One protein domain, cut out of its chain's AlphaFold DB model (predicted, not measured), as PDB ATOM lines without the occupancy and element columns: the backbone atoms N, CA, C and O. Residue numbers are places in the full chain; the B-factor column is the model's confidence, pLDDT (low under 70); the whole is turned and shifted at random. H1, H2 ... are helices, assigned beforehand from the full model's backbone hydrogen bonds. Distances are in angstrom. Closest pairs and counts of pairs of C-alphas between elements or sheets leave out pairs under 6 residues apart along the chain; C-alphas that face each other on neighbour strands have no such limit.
ATOM      1  N   GLU A 146      24.619 -55.866  -9.655       91.56
ATOM      2  CA  GLU A 146      23.965 -55.401 -10.881       91.56
ATOM      3  C   GLU A 146      23.205 -54.093 -10.647       91.56
ATOM      4  O   GLU A 146      23.305 -53.174 -11.456       91.56
ATOM      5  N   LEU A 147      22.509 -53.953  -9.512       93.00
ATOM      6  CA  LEU A 147      21.850 -52.692  -9.144       93.00
ATOM      7  C   LEU A 147      22.875 -51.586  -8.859       93.00
ATOM      8  O   LEU A 147      22.687 -50.440  -9.271       93.00
ATOM      9  N   ALA A 148      23.994 -51.928  -8.216       92.69
ATOM     10  CA  ALA A 148      25.106 -50.998  -8.032       92.69
ATOM     11  C   ALA A 148      25.735 -50.585  -9.377       92.69
ATOM     12  O   ALA A 148      26.095 -49.423  -9.571       92.69
ATOM     13  N   GLU A 149      25.859 -51.520 -10.323       95.69
ATOM     14  CA  GLU A 149      26.305 -51.238 -11.688       95.69
ATOM     15  C   GLU A 149      25.333 -50.307 -12.422       95.69
ATOM     16  O   GLU A 149      25.775 -49.297 -12.973       95.69
ATOM     17  N   LEU A 150      24.026 -50.581 -12.356       97.31
ATOM     18  CA  LEU A 150      22.985 -49.756 -12.966       97.31
ATOM     19  C   LEU A 150      22.995 -48.330 -12.410       97.31
ATOM     20  O   LEU A 150      22.948 -47.366 -13.177       97.31
ATOM     21  N   LEU A 151      23.099 -48.172 -11.087       96.81
ATOM     22  CA  LEU A 151      23.180 -46.856 -10.456       96.81
ATOM     23  C   LEU A 151      24.420 -46.085 -10.930       96.81
ATOM     24  O   LEU A 151      24.310 -44.926 -11.332       96.81
ATOM     25  N   ARG A 152      25.597 -46.727 -10.960       97.50
ATOM     26  CA  ARG A 152      26.826 -46.100 -11.478       97.50
ATOM     27  C   ARG A 152      26.693 -45.706 -12.947       97.50
ATOM     28  O   ARG A 152      27.098 -44.603 -13.312       97.50
ATOM     29  N   ALA A 153      26.123 -46.575 -13.781       98.44
ATOM     30  CA  ALA A 153      25.886 -46.290 -15.193       98.44
ATOM     31  C   ALA A 153      24.912 -45.115 -15.375       98.44
ATOM     32  O   ALA A 153      25.176 -44.234 -16.189       98.44
ATOM     33  N   THR A 154      23.852 -45.054 -14.563       98.50
ATOM     34  CA  THR A 154      22.871 -43.957 -14.550       98.50
ATOM     35  C   THR A 154      23.543 -42.621 -14.235       98.50
ATOM     36  O   THR A 154      23.420 -41.667 -14.998       98.50
ATOM     37  N   LEU A 155      24.311 -42.552 -13.140       97.81
ATOM     38  CA  LEU A 155      25.003 -41.323 -12.743       97.81
ATOM     39  C   LEU A 155      26.053 -40.901 -13.775       97.81
ATOM     40  O   LEU A 155      26.178 -39.718 -14.082       97.81
ATOM     41  N   ARG A 156      26.779 -41.864 -14.357       98.06
ATOM     42  CA  ARG A 156      27.741 -41.592 -15.430       98.06
ATOM     43  C   ARG A 156      27.052 -41.027 -16.670       98.06
ATOM     44  O   ARG A 156      27.569 -40.073 -17.242       98.06
ATOM     45  N   PHE A 157      25.914 -41.591 -17.073       98.25
ATOM     46  CA  PHE A 157      25.126 -41.108 -18.206       98.25
ATOM     47  C   PHE A 157      24.649 -39.667 -17.976       98.25
ATOM     48  O   PHE A 157      24.961 -38.788 -18.779       98.25
ATOM     49  N   LEU A 158      24.004 -39.404 -16.834       97.81
ATOM     50  CA  LEU A 158      23.485 -38.079 -16.473       97.81
ATOM     51  C   LEU A 158      24.574 -37.007 -16.336       97.81
ATOM     52  O   LEU A 158      24.327 -35.848 -16.638       97.81
ATOM     53  N   ASN A 159      25.775 -37.380 -15.891       96.56
ATOM     54  CA  ASN A 159      26.900 -36.451 -15.766       96.56
ATOM     55  C   ASN A 159      27.628 -36.203 -17.103       96.56
ATOM     56  O   ASN A 159      28.405 -35.259 -17.210       96.56
ATOM     57  N   SER A 160      27.457 -37.078 -18.100       97.19
ATOM     58  CA  SER A 160      28.189 -36.993 -19.376       97.19
ATOM     59  C   SER A 160      27.412 -36.268 -20.471       97.19
ATOM     60  O   SER A 160      28.019 -35.788 -21.427       97.19
ATOM     61  N   TYR A 161      26.087 -36.189 -20.345       95.75
ATOM     62  CA  TYR A 161      25.217 -35.566 -21.336       95.75
ATOM     63  C   TYR A 161      24.352 -34.473 -20.714       95.75
ATOM     64  O   TYR A 161      23.991 -34.572 -19.543       95.75
ATOM     65  N   PRO A 162      23.948 -33.456 -21.496       92.44
ATOM     66  CA  PRO A 162      23.083 -32.371 -21.035       92.44
ATOM     67  C   PRO A 162      21.613 -32.817 -20.934       92.44
ATOM     68  O   PRO A 162      20.706 -32.146 -21.417       92.44
ATOM     69  N   VAL A 163      21.364 -33.971 -20.318       94.44
ATOM     70  CA  VAL A 163      20.023 -34.513 -20.092       94.44
ATOM     71  C   VAL A 163      19.446 -33.876 -18.835       94.44
ATOM     72  O   VAL A 163      20.137 -33.765 -17.816       94.44
ATOM     73  N   SER A 164      18.192 -33.427 -18.901       95.19
ATOM     74  CA  SER A 164      17.503 -32.899 -17.722       95.19
ATOM     75  C   SER A 164      17.393 -33.989 -16.655       95.19
ATOM     76  O   SER A 164      16.905 -35.087 -16.937       95.19
ATOM     77  N   TYR A 165      17.838 -33.683 -15.432       97.44
ATOM     78  CA  TYR A 165      17.840 -34.634 -14.318       97.44
ATOM     79  C   TYR A 165      16.430 -35.178 -14.086       97.44
ATOM     80  O   TYR A 165      16.220 -36.385 -13.999       97.44
ATOM     81  N   HIS A 166      15.445 -34.283 -14.055       95.75
ATOM     82  CA  HIS A 166      14.061 -34.642 -13.791       95.75
ATOM     83  C   HIS A 166      13.389 -35.327 -14.983       95.75
ATOM     84  O   HIS A 166      12.673 -36.307 -14.780       95.75
ATOM     85  N   HIS A 167      13.638 -34.860 -16.214       94.12
ATOM     86  CA  HIS A 167      13.030 -35.475 -17.398       94.12
ATOM     87  C   HIS A 167      13.514 -36.905 -17.600       94.12
ATOM     88  O   HIS A 167      12.691 -37.753 -17.895       94.12
ATOM     89  N   PHE A 168      14.790 -37.213 -17.349       96.56
ATOM     90  CA  PHE A 168      15.281 -38.592 -17.436       96.56
ATOM     91  C   PHE A 168      14.452 -39.564 -16.592       96.56
ATOM     92  O   PHE A 168      13.994 -40.594 -17.077       96.56
ATOM     93  N   PHE A 169      14.217 -39.221 -15.327       97.12
ATOM     94  CA  PHE A 169      13.440 -40.072 -14.430       97.12
ATOM     95  C   PHE A 169      11.941 -40.090 -14.758       97.12
ATOM     96  O   PHE A 169      11.291 -41.121 -14.577       97.12
ATOM     97  N   SER A 170      11.393 -38.975 -15.247       94.38
ATOM     98  CA  SER A 170      10.002 -38.891 -15.705       94.38
ATOM     99  C   SER A 170       9.778 -39.727 -16.972       94.38
ATOM    100  O   SER A 170       8.821 -40.498 -17.041       94.38
ATOM    101  N   ASP A 171      10.702 -39.674 -17.932       94.50
ATOM    102  CA  ASP A 171      10.704 -40.479 -19.156       94.50
ATOM    103  C   ASP A 171      10.757 -41.972 -18.834       94.50
ATOM    104  O   ASP A 171       9.974 -42.744 -19.388       94.50
ATOM    105  N   ILE A 172      11.617 -42.394 -17.895       96.31
ATOM    106  CA  ILE A 172      11.636 -43.792 -17.441       96.31
ATOM    107  C   ILE A 172      10.258 -44.186 -16.912       96.31
ATOM    108  O   ILE A 172       9.708 -45.187 -17.354       96.31
ATOM    109  N   ALA A 173       9.669 -43.407 -16.004       95.19
ATOM    110  CA  ALA A 173       8.383 -43.764 -15.408       95.19
ATOM    111  C   ALA A 173       7.216 -43.768 -16.407       95.19
ATOM    112  O   ALA A 173       6.304 -44.582 -16.285       95.19
ATOM    113  N   THR A 174       7.236 -42.871 -17.393       93.69
ATOM    114  CA  THR A 174       6.141 -42.705 -18.361       93.69
ATOM    115  C   THR A 174       6.222 -43.659 -19.546       93.69
ATOM    116  O   THR A 174       5.180 -44.037 -20.078       93.69
ATOM    117  N   THR A 175       7.425 -44.067 -19.953       95.38
ATOM    118  CA  THR A 175       7.638 -44.936 -21.124       95.38
ATOM    119  C   THR A 175       7.962 -46.386 -20.758       95.38
ATOM    120  O   THR A 175       8.064 -47.239 -21.646       95.38
ATOM    121  N   PHE A 176       8.110 -46.695 -19.463       96.81
ATOM    122  CA  PHE A 176       8.327 -48.060 -19.001       96.81
ATOM    123  C   PHE A 176       7.227 -48.997 -19.503       96.81
ATOM    124  O   PHE A 176       6.032 -48.721 -19.396       96.81
ATOM    125  N   SER A 177       7.635 -50.151 -20.021       95.25
ATOM    126  CA  SER A 177       6.720 -51.214 -20.421       95.25
ATOM    127  C   SER A 177       7.366 -52.576 -20.218       95.25
ATOM    128  O   SER A 177       8.591 -52.700 -20.188       95.25
ATOM    129  N   SER A 178       6.546 -53.627 -20.154       95.06
ATOM    130  CA  SER A 178       7.043 -55.002 -20.049       95.06
ATOM    131  C   SER A 178       7.979 -55.389 -21.197       95.06
ATOM    132  O   SER A 178       8.855 -56.216 -20.989       95.06
ATOM    133  N   LYS A 179       7.885 -54.740 -22.366       96.25
ATOM    134  CA  LYS A 179       8.770 -54.990 -23.515       96.25
ATOM    135  C   LYS A 179      10.240 -54.683 -23.230       96.25
ATOM    136  O   LYS A 179      11.102 -55.274 -23.866       96.25
ATOM    137  N   TRP A 180      10.541 -53.805 -22.269       96.94
ATOM    138  CA  TRP A 180      11.923 -53.513 -21.857       96.94
ATOM    139  C   TRP A 180      12.646 -54.768 -21.348       96.94
ATOM    140  O   TRP A 180      13.868 -54.874 -21.450       96.94
ATOM    141  N   ARG A 181      11.885 -55.735 -20.823       96.00
ATOM    142  CA  ARG A 181      12.370 -57.056 -20.422       96.00
ATOM    143  C   ARG A 181      12.782 -57.928 -21.606       96.00
ATOM    144  O   ARG A 181      13.727 -58.701 -21.475       96.00
ATOM    145  N   ASP A 182      12.053 -57.823 -22.712       95.75
ATOM    146  CA  ASP A 182      12.162 -58.722 -23.863       95.75
ATOM    147  C   ASP A 182      13.160 -58.196 -24.903       95.75
ATOM    148  O   ASP A 182      13.854 -58.979 -25.546       95.75
ATOM    149  N   ASP A 183      13.262 -56.871 -25.041       96.00
ATOM    150  CA  ASP A 183      14.149 -56.214 -25.995       96.00
ATOM    151  C   ASP A 183      14.679 -54.885 -25.435       96.00
ATOM    152  O   ASP A 183      13.925 -53.938 -25.190       96.00
ATOM    153  N   ALA A 184      16.003 -54.794 -25.276       96.44
ATOM    154  CA  ALA A 184      16.680 -53.579 -24.831       96.44
ATOM    155  C   ALA A 184      16.426 -52.377 -25.759       96.44
ATOM    156  O   ALA A 184      16.458 -51.239 -25.296       96.44
ATOM    157  N   SER A 185      16.137 -52.606 -27.046       95.31
ATOM    158  CA  SER A 185      15.840 -51.539 -28.009       95.31
ATOM    159  C   SER A 185      14.519 -50.818 -27.724       95.31
ATOM    160  O   SER A 185      14.336 -49.686 -28.160       95.31
ATOM    161  N   CYS A 186      13.620 -51.428 -26.939       96.69
ATOM    162  CA  CYS A 186      12.375 -50.793 -26.513       96.69
ATOM    163  C   CYS A 186      12.590 -49.728 -25.422       96.69
ATOM    164  O   CYS A 186      11.707 -48.891 -25.215       96.69
ATOM    165  N   ILE A 187      13.733 -49.744 -24.723       97.75
ATOM    166  CA  ILE A 187      14.015 -48.854 -23.587       97.75
ATOM    167  C   ILE A 187      14.126 -47.403 -24.061       97.75
ATOM    168  O   ILE A 187      15.003 -47.074 -24.854       97.75
ATOM    169  N   LEU A 188      13.238 -46.538 -23.550       96.44
ATOM    170  CA  LEU A 188      13.142 -45.108 -23.885       96.44
ATOM    171  C   LEU A 188      13.024 -44.806 -25.397       96.44
ATOM    172  O   LEU A 188      13.265 -43.678 -25.812       96.44
ATOM    173  N   SER A 189      12.649 -45.786 -26.223       93.19
ATOM    174  CA  SER A 189      12.644 -45.665 -27.695       93.19
ATOM    175  C   SER A 189      11.777 -44.518 -28.230       93.19
ATOM    176  O   SER A 189      12.171 -43.834 -29.173       93.19
ATOM    177  N   ASP A 190      10.641 -44.260 -27.581       89.44
ATOM    178  CA  ASP A 190       9.716 -43.177 -27.930       89.44
ATOM    179  C   ASP A 190      10.037 -41.843 -27.220       89.44
ATOM    180  O   ASP A 190       9.335 -40.853 -27.414       89.44
ATOM    181  N   SER A 191      11.090 -41.802 -26.396       93.50
ATOM    182  CA  SER A 191      11.504 -40.624 -25.626       93.50
ATOM    183  C   SER A 191      12.551 -39.795 -26.383       93.50
ATOM    184  O   SER A 191      13.325 -40.317 -27.189       93.50
ATOM    185  N   GLU A 192      12.614 -38.486 -26.109       92.75
ATOM    186  CA  GLU A 192      13.622 -37.588 -26.699       92.75
ATOM    187  C   GLU A 192      15.052 -38.072 -26.399       92.75
ATOM    188  O   GLU A 192      15.952 -37.974 -27.237       92.75
ATOM    189  N   ILE A 193      15.258 -38.663 -25.219       94.50
ATOM    190  CA  ILE A 193      16.541 -39.225 -24.789       94.50
ATOM    191  C   ILE A 193      16.910 -40.427 -25.661       94.50
ATOM    192  O   ILE A 193      18.043 -40.505 -26.134       94.50
ATOM    193  N   GLY A 194      15.970 -41.340 -25.921       94.12
ATOM    194  CA  GLY A 194      16.211 -42.477 -26.812       94.12
ATOM    195  C   GLY A 194      16.474 -42.045 -28.255       94.12
ATOM    196  O   GLY A 194      17.395 -42.551 -28.891       94.12
ATOM    197  N   GLN A 195      15.740 -41.052 -28.758       94.19
ATOM    198  CA  GLN A 195      15.923 -40.544 -30.124       94.19
ATOM    199  C   GLN A 195      17.269 -39.828 -30.319       94.19
ATOM    200  O   GLN A 195      17.900 -39.973 -31.366       94.19
ATOM    201  N   SER A 196      17.721 -39.065 -29.321       95.38
ATOM    202  CA  SER A 196      18.947 -38.261 -29.410       95.38
ATOM    203  C   SER A 196      20.213 -39.019 -29.005       95.38
ATOM    204  O   SER A 196      21.266 -38.831 -29.616       95.38
ATOM    205  N   LEU A 197      20.132 -39.880 -27.986       96.31
ATOM    206  CA  LEU A 197      21.284 -40.538 -27.361       96.31
ATOM    207  C   LEU A 197      21.242 -42.067 -27.458       96.31
ATOM    208  O   LEU A 197      22.183 -42.710 -26.991       96.31
ATOM    209  N   GLY A 198      20.219 -42.652 -28.092       93.38
ATOM    210  CA  GLY A 198      19.975 -44.101 -28.135       93.38
ATOM    211  C   GLY A 198      21.098 -44.948 -28.737       93.38
ATOM    212  O   GLY A 198      21.220 -46.129 -28.427       93.38
ATOM    213  N   THR A 199      21.947 -44.346 -29.571       95.56
ATOM    214  CA  THR A 199      23.114 -45.002 -30.190       95.56
ATOM    215  C   THR A 199      24.431 -44.704 -29.477       95.56
ATOM    216  O   THR A 199      25.471 -45.229 -29.867       95.56
ATOM    217  N   SER A 200      24.414 -43.865 -28.440       97.50
ATOM    218  CA  SER A 200      25.621 -43.509 -27.699       97.50
ATOM    219  C   SER A 200      26.088 -44.654 -26.797       97.50
ATOM    220  O   SER A 200      25.271 -45.334 -26.175       97.50
ATOM    221  N   ASP A 201      27.406 -44.825 -26.654       97.88
ATOM    222  CA  ASP A 201      27.993 -45.937 -25.887       97.88
ATOM    223  C   ASP A 201      27.461 -46.022 -24.449       97.88
ATOM    224  O   ASP A 201      27.166 -47.102 -23.939       97.88
ATOM    225  N   LEU A 202      27.315 -44.873 -23.780       98.19
ATOM    226  CA  LEU A 202      26.820 -44.827 -22.403       98.19
ATOM    227  C   LEU A 202      25.334 -45.182 -22.303       98.19
ATOM    228  O   LEU A 202      24.958 -45.835 -21.330       98.19
ATOM    229  N   PHE A 203      24.510 -44.783 -23.279       98.00
ATOM    230  CA  PHE A 203      23.101 -45.170 -23.311       98.00
ATOM    231  C   PHE A 203      22.961 -46.667 -23.568       98.00
ATOM    232  O   PHE A 203      22.294 -47.342 -22.797       98.00
ATOM    233  N   VAL A 204      23.637 -47.192 -24.598       98.12
ATOM    234  CA  VAL A 204      23.599 -48.619 -24.961       98.12
ATOM    235  C   VAL A 204      24.068 -49.489 -23.794       98.12
ATOM    236  O   VAL A 204      23.453 -50.508 -23.486       98.12
ATOM    237  N   ASN A 205      25.127 -49.073 -23.094       98.31
ATOM    238  CA  ASN A 205      25.582 -49.758 -21.891       98.31
ATOM    239  C   ASN A 205      24.534 -49.702 -20.766       98.31
ATOM    240  O   ASN A 205      24.237 -50.722 -20.148       98.31
ATOM    241  N   TRP A 206      23.974 -48.522 -20.489       98.44
ATOM    242  CA  TRP A 206      22.971 -48.343 -19.438       98.44
ATOM    243  C   TRP A 206      21.693 -49.152 -19.705       98.44
ATOM    244  O   TRP A 206      21.254 -49.897 -18.828       98.44
ATOM    245  N   SER A 207      21.132 -49.066 -20.915       98.25
ATOM    246  CA  SER A 207      19.923 -49.796 -21.301       98.25
ATOM    247  C   SER A 207      20.168 -51.305 -21.337       98.25
ATOM    248  O   SER A 207      19.315 -52.065 -20.887       98.25
ATOM    249  N   GLY A 208      21.356 -51.749 -21.759       98.25
ATOM    250  CA  GLY A 208      21.764 -53.152 -21.699       98.25
ATOM    251  C   GLY A 208      21.811 -53.708 -20.272       98.25
ATOM    252  O   GLY A 208      21.296 -54.799 -20.025       98.25
ATOM    253  N   ILE A 209      22.371 -52.957 -19.315       98.19
ATOM    254  CA  ILE A 209      22.374 -53.342 -17.891       98.19
ATOM    255  C   ILE A 209      20.939 -53.424 -17.359       98.19
ATOM    256  O   ILE A 209      20.585 -54.406 -16.707       98.19
ATOM    257  N   TYR A 210      20.113 -52.415 -17.651       98.06
ATOM    258  CA  TYR A 210      18.722 -52.368 -17.201       98.06
ATOM    259  C   TYR A 210      17.930 -53.560 -17.760       98.06
ATOM    260  O   TYR A 210      17.319 -54.305 -16.996       98.06
ATOM    261  N   HIS A 211      17.998 -53.790 -19.073       98.25
ATOM    262  CA  HIS A 211      17.375 -54.931 -19.742       98.25
ATOM    263  C   HIS A 211      17.791 -56.256 -19.099       98.25
ATOM    264  O   HIS A 211      16.924 -57.028 -18.705       98.25
ATOM    265  N   ARG A 212      19.099 -56.483 -18.903       97.19
ATOM    266  CA  ARG A 212      19.624 -57.710 -18.281       97.19
ATOM    267  C   ARG A 212      19.003 -57.977 -16.908       97.19
ATOM    268  O   ARG A 212      18.640 -59.115 -16.625       97.19
ATOM    269  N   ILE A 213      18.862 -56.941 -16.077       95.75
ATOM    270  CA  ILE A 213      18.211 -57.058 -14.765       95.75
ATOM    271  C   ILE A 213      16.740 -57.446 -14.946       95.75
ATOM    272  O   ILE A 213      16.277 -58.400 -14.327       95.75
ATOM    273  N   LEU A 214      16.011 -56.750 -15.827       96.12
ATOM    274  CA  LEU A 214      14.590 -57.011 -16.073       96.12
ATOM    275  C   LEU A 214      14.327 -58.410 -16.643       96.12
ATOM    276  O   LEU A 214      13.339 -59.034 -16.260       96.12
ATOM    277  N   SER A 215      15.187 -58.930 -17.524       96.25
ATOM    278  CA  SER A 215      15.040 -60.263 -18.132       96.25
ATOM    279  C   SER A 215      14.958 -61.382 -17.088       96.25
ATOM    280  O   SER A 215      14.262 -62.375 -17.312       96.25
ATOM    281  N   ASN A 216      15.585 -61.185 -15.924       93.56
ATOM    282  CA  ASN A 216      15.577 -62.133 -14.811       93.56
ATOM    283  C   ASN A 216      14.347 -62.018 -13.893       93.56
ATOM    284  O   ASN A 216      14.161 -62.874 -13.031       93.56
ATOM    285  N   LEU A 217      13.507 -60.995 -14.066       93.25
ATOM    286  CA  LEU A 217      12.325 -60.769 -13.236       93.25
ATOM    287  C   LEU A 217      11.098 -61.512 -13.772       93.25
ATOM    288  O   LEU A 217      10.902 -61.657 -14.980       93.25
ATOM    289  N   SER A 218      10.236 -61.962 -12.867       93.75
ATOM    290  CA  SER A 218       8.900 -62.473 -13.182       93.75
ATOM    291  C   SER A 218       7.945 -61.348 -13.623       93.75
ATOM    292  O   SER A 218       8.198 -60.174 -13.343       93.75
ATOM    293  N   PRO A 219       6.817 -61.664 -14.291       93.12
ATOM    294  CA  PRO A 219       5.806 -60.661 -14.639       93.12
ATOM    295  C   PRO A 219       5.303 -59.837 -13.441       93.12
ATOM    296  O   PRO A 219       5.192 -58.618 -13.557       93.12
ATOM    297  N   ASP A 220       5.088 -60.473 -12.286       93.25
ATOM    298  CA  ASP A 220       4.648 -59.798 -11.054       93.25
ATOM    299  C   ASP A 220       5.713 -58.820 -10.529       93.25
ATOM    300  O   ASP A 220       5.403 -57.749 -10.007       93.25
ATOM    301  N   GLU A 221       6.996 -59.164 -10.665       93.75
ATOM    302  CA  GLU A 221       8.096 -58.264 -10.308       93.75
ATOM    303  C   GLU A 221       8.196 -57.084 -11.278       93.75
ATOM    304  O   GLU A 221       8.401 -55.961 -10.827       93.75
ATOM    305  N   ILE A 222       7.976 -57.291 -12.580       95.06
ATOM    306  CA  ILE A 222       7.907 -56.203 -13.573       95.06
ATOM    307  C   ILE A 222       6.757 -55.234 -13.268       95.06
ATOM    308  O   ILE A 222       6.922 -54.020 -13.403       95.06
ATOM    309  N   GLU A 223       5.604 -55.740 -12.823       94.69
ATOM    310  CA  GLU A 223       4.500 -54.890 -12.373       94.69
ATOM    311  C   GLU A 223       4.913 -54.037 -11.165       94.69
ATOM    312  O   GLU A 223       4.673 -52.827 -11.156       94.69
ATOM    313  N   LYS A 224       5.626 -54.621 -10.191       94.69
ATOM    314  CA  LYS A 224       6.192 -53.861  -9.063       94.69
ATOM    315  C   LYS A 224       7.156 -52.775  -9.538       94.69
ATOM    316  O   LYS A 224       7.023 -51.651  -9.064       94.69
ATOM    317  N   ILE A 225       8.042 -53.056 -10.503       96.00
ATOM    318  CA  ILE A 225       8.926 -52.033 -11.096       96.00
ATOM    319  C   ILE A 225       8.100 -50.852 -11.622       96.00
ATOM    320  O   ILE A 225       8.388 -49.702 -11.288       96.00
ATOM    321  N   SER A 226       7.040 -51.123 -12.390       95.81
ATOM    322  CA  SER A 226       6.150 -50.086 -12.931       95.81
ATOM    323  C   SER A 226       5.491 -49.243 -11.830       95.81
ATOM    324  O   SER A 226       5.475 -48.010 -11.900       95.81
ATOM    325  N   LEU A 227       4.978 -49.887 -10.776       95.50
ATOM    326  CA  LEU A 227       4.360 -49.197  -9.640       95.50
ATOM    327  C   LEU A 227       5.373 -48.331  -8.881       95.50
ATOM    328  O   LEU A 227       5.082 -47.179  -8.553       95.50
ATOM    329  N   THR A 228       6.576 -48.852  -8.636       96.06
ATOM    330  CA  THR A 228       7.657 -48.123  -7.967       96.06
ATOM    331  C   THR A 228       8.100 -46.919  -8.802       96.06
ATOM    332  O   THR A 228       8.194 -45.815  -8.266       96.06
ATOM    333  N   LEU A 229       8.290 -47.081 -10.115       96.50
ATOM    334  CA  LEU A 229       8.643 -45.979 -11.011       96.50
ATOM    335  C   LEU A 229       7.617 -44.844 -10.965       96.50
ATOM    336  O   LEU A 229       8.005 -43.687 -10.813       96.50
ATOM    337  N   ASN A 230       6.324 -45.169 -11.043       94.06
ATOM    338  CA  ASN A 230       5.251 -44.174 -10.978       94.06
ATOM    339  C   ASN A 230       5.171 -43.476  -9.613       94.06
ATOM    340  O   ASN A 230       4.856 -42.291  -9.542       94.06
ATOM    341  N   LYS A 231       5.461 -44.198  -8.525       93.75
ATOM    342  CA  LYS A 231       5.408 -43.664  -7.159       93.75
ATOM    343  C   LYS A 231       6.560 -42.706  -6.844       93.75
ATOM    344  O   LYS A 231       6.347 -41.725  -6.140       93.75
ATOM    345  N   TYR A 232       7.776 -43.003  -7.305       94.50
ATOM    346  CA  TYR A 232       8.989 -42.284  -6.885       94.50
ATOM    347  C   TYR A 232       9.540 -41.296  -7.925       94.50
ATOM    348  O   TYR A 232      10.520 -40.600  -7.647       94.50
ATOM    349  N   ASN A 233       8.915 -41.191  -9.100       94.56
ATOM    350  CA  ASN A 233       9.278 -40.207 -10.116       94.56
ATOM    351  C   ASN A 233       8.107 -39.249 -10.375       94.56
ATOM    352  O   ASN A 233       7.175 -39.606 -11.098       94.56
TER     353      ASN A 233
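AT A GLANCE: This is residues 146 to 233 of the 269 residues of an uncharacterized protein of Calothrix elsteri CCALA 953 (UniProt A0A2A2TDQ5). Four longer helices make a ring: H1 and H5 run side by side, and opposite them H2 and H6 meet at a corner. Short H3 and H4, with residues 183 to 191 between them, cover one opening of this ring in part, toward the side of H5. The printed part has 88 residues, with six named helices and no named strand; its class is all helix, with 65 of the 88 residues in named helices, and it is compact, with a radius of gyration of the C-alphas of 12.1 A and spans of 34 by 24 by 22 A.

HOW THE PARTS SIT: H1, residues 146 to 160, touches H5, residues 201 to 215, at a shallow tilt of 26 degrees, opposite ways; closest C-alphas Ala 153 and Trp 206, 5.5 A. H2, residues 165 to 175, touches H6, residues 219 to 232, at 226 to 230 alone; closest C-alphas Ala 173 and Leu 229, 4.9 A. H3, residues 179 to 182, touches H5 at 211 to 215 alone; closest C-alphas Arg 181 and Ser 215, 4.8 A. H4, residues 192 to 197, touches no helix but is near H2 and H5. Every O i to N i+4 pair is within hydrogen-bond range in H1, H4, H5 and H6, and 6 of 7 in H2; H3 is too short for one.

IN THESE COORDINATES: H1 begins at C-alpha 146 (23.965, -55.401, -10.881) and H6 ends at C-alpha 232 (8.989, -42.284, -6.885). H1 spans 20.7 A, H5 20.8 A.

THE WHOLE: The printed part has no cut and no long link; no printed residue is under 70.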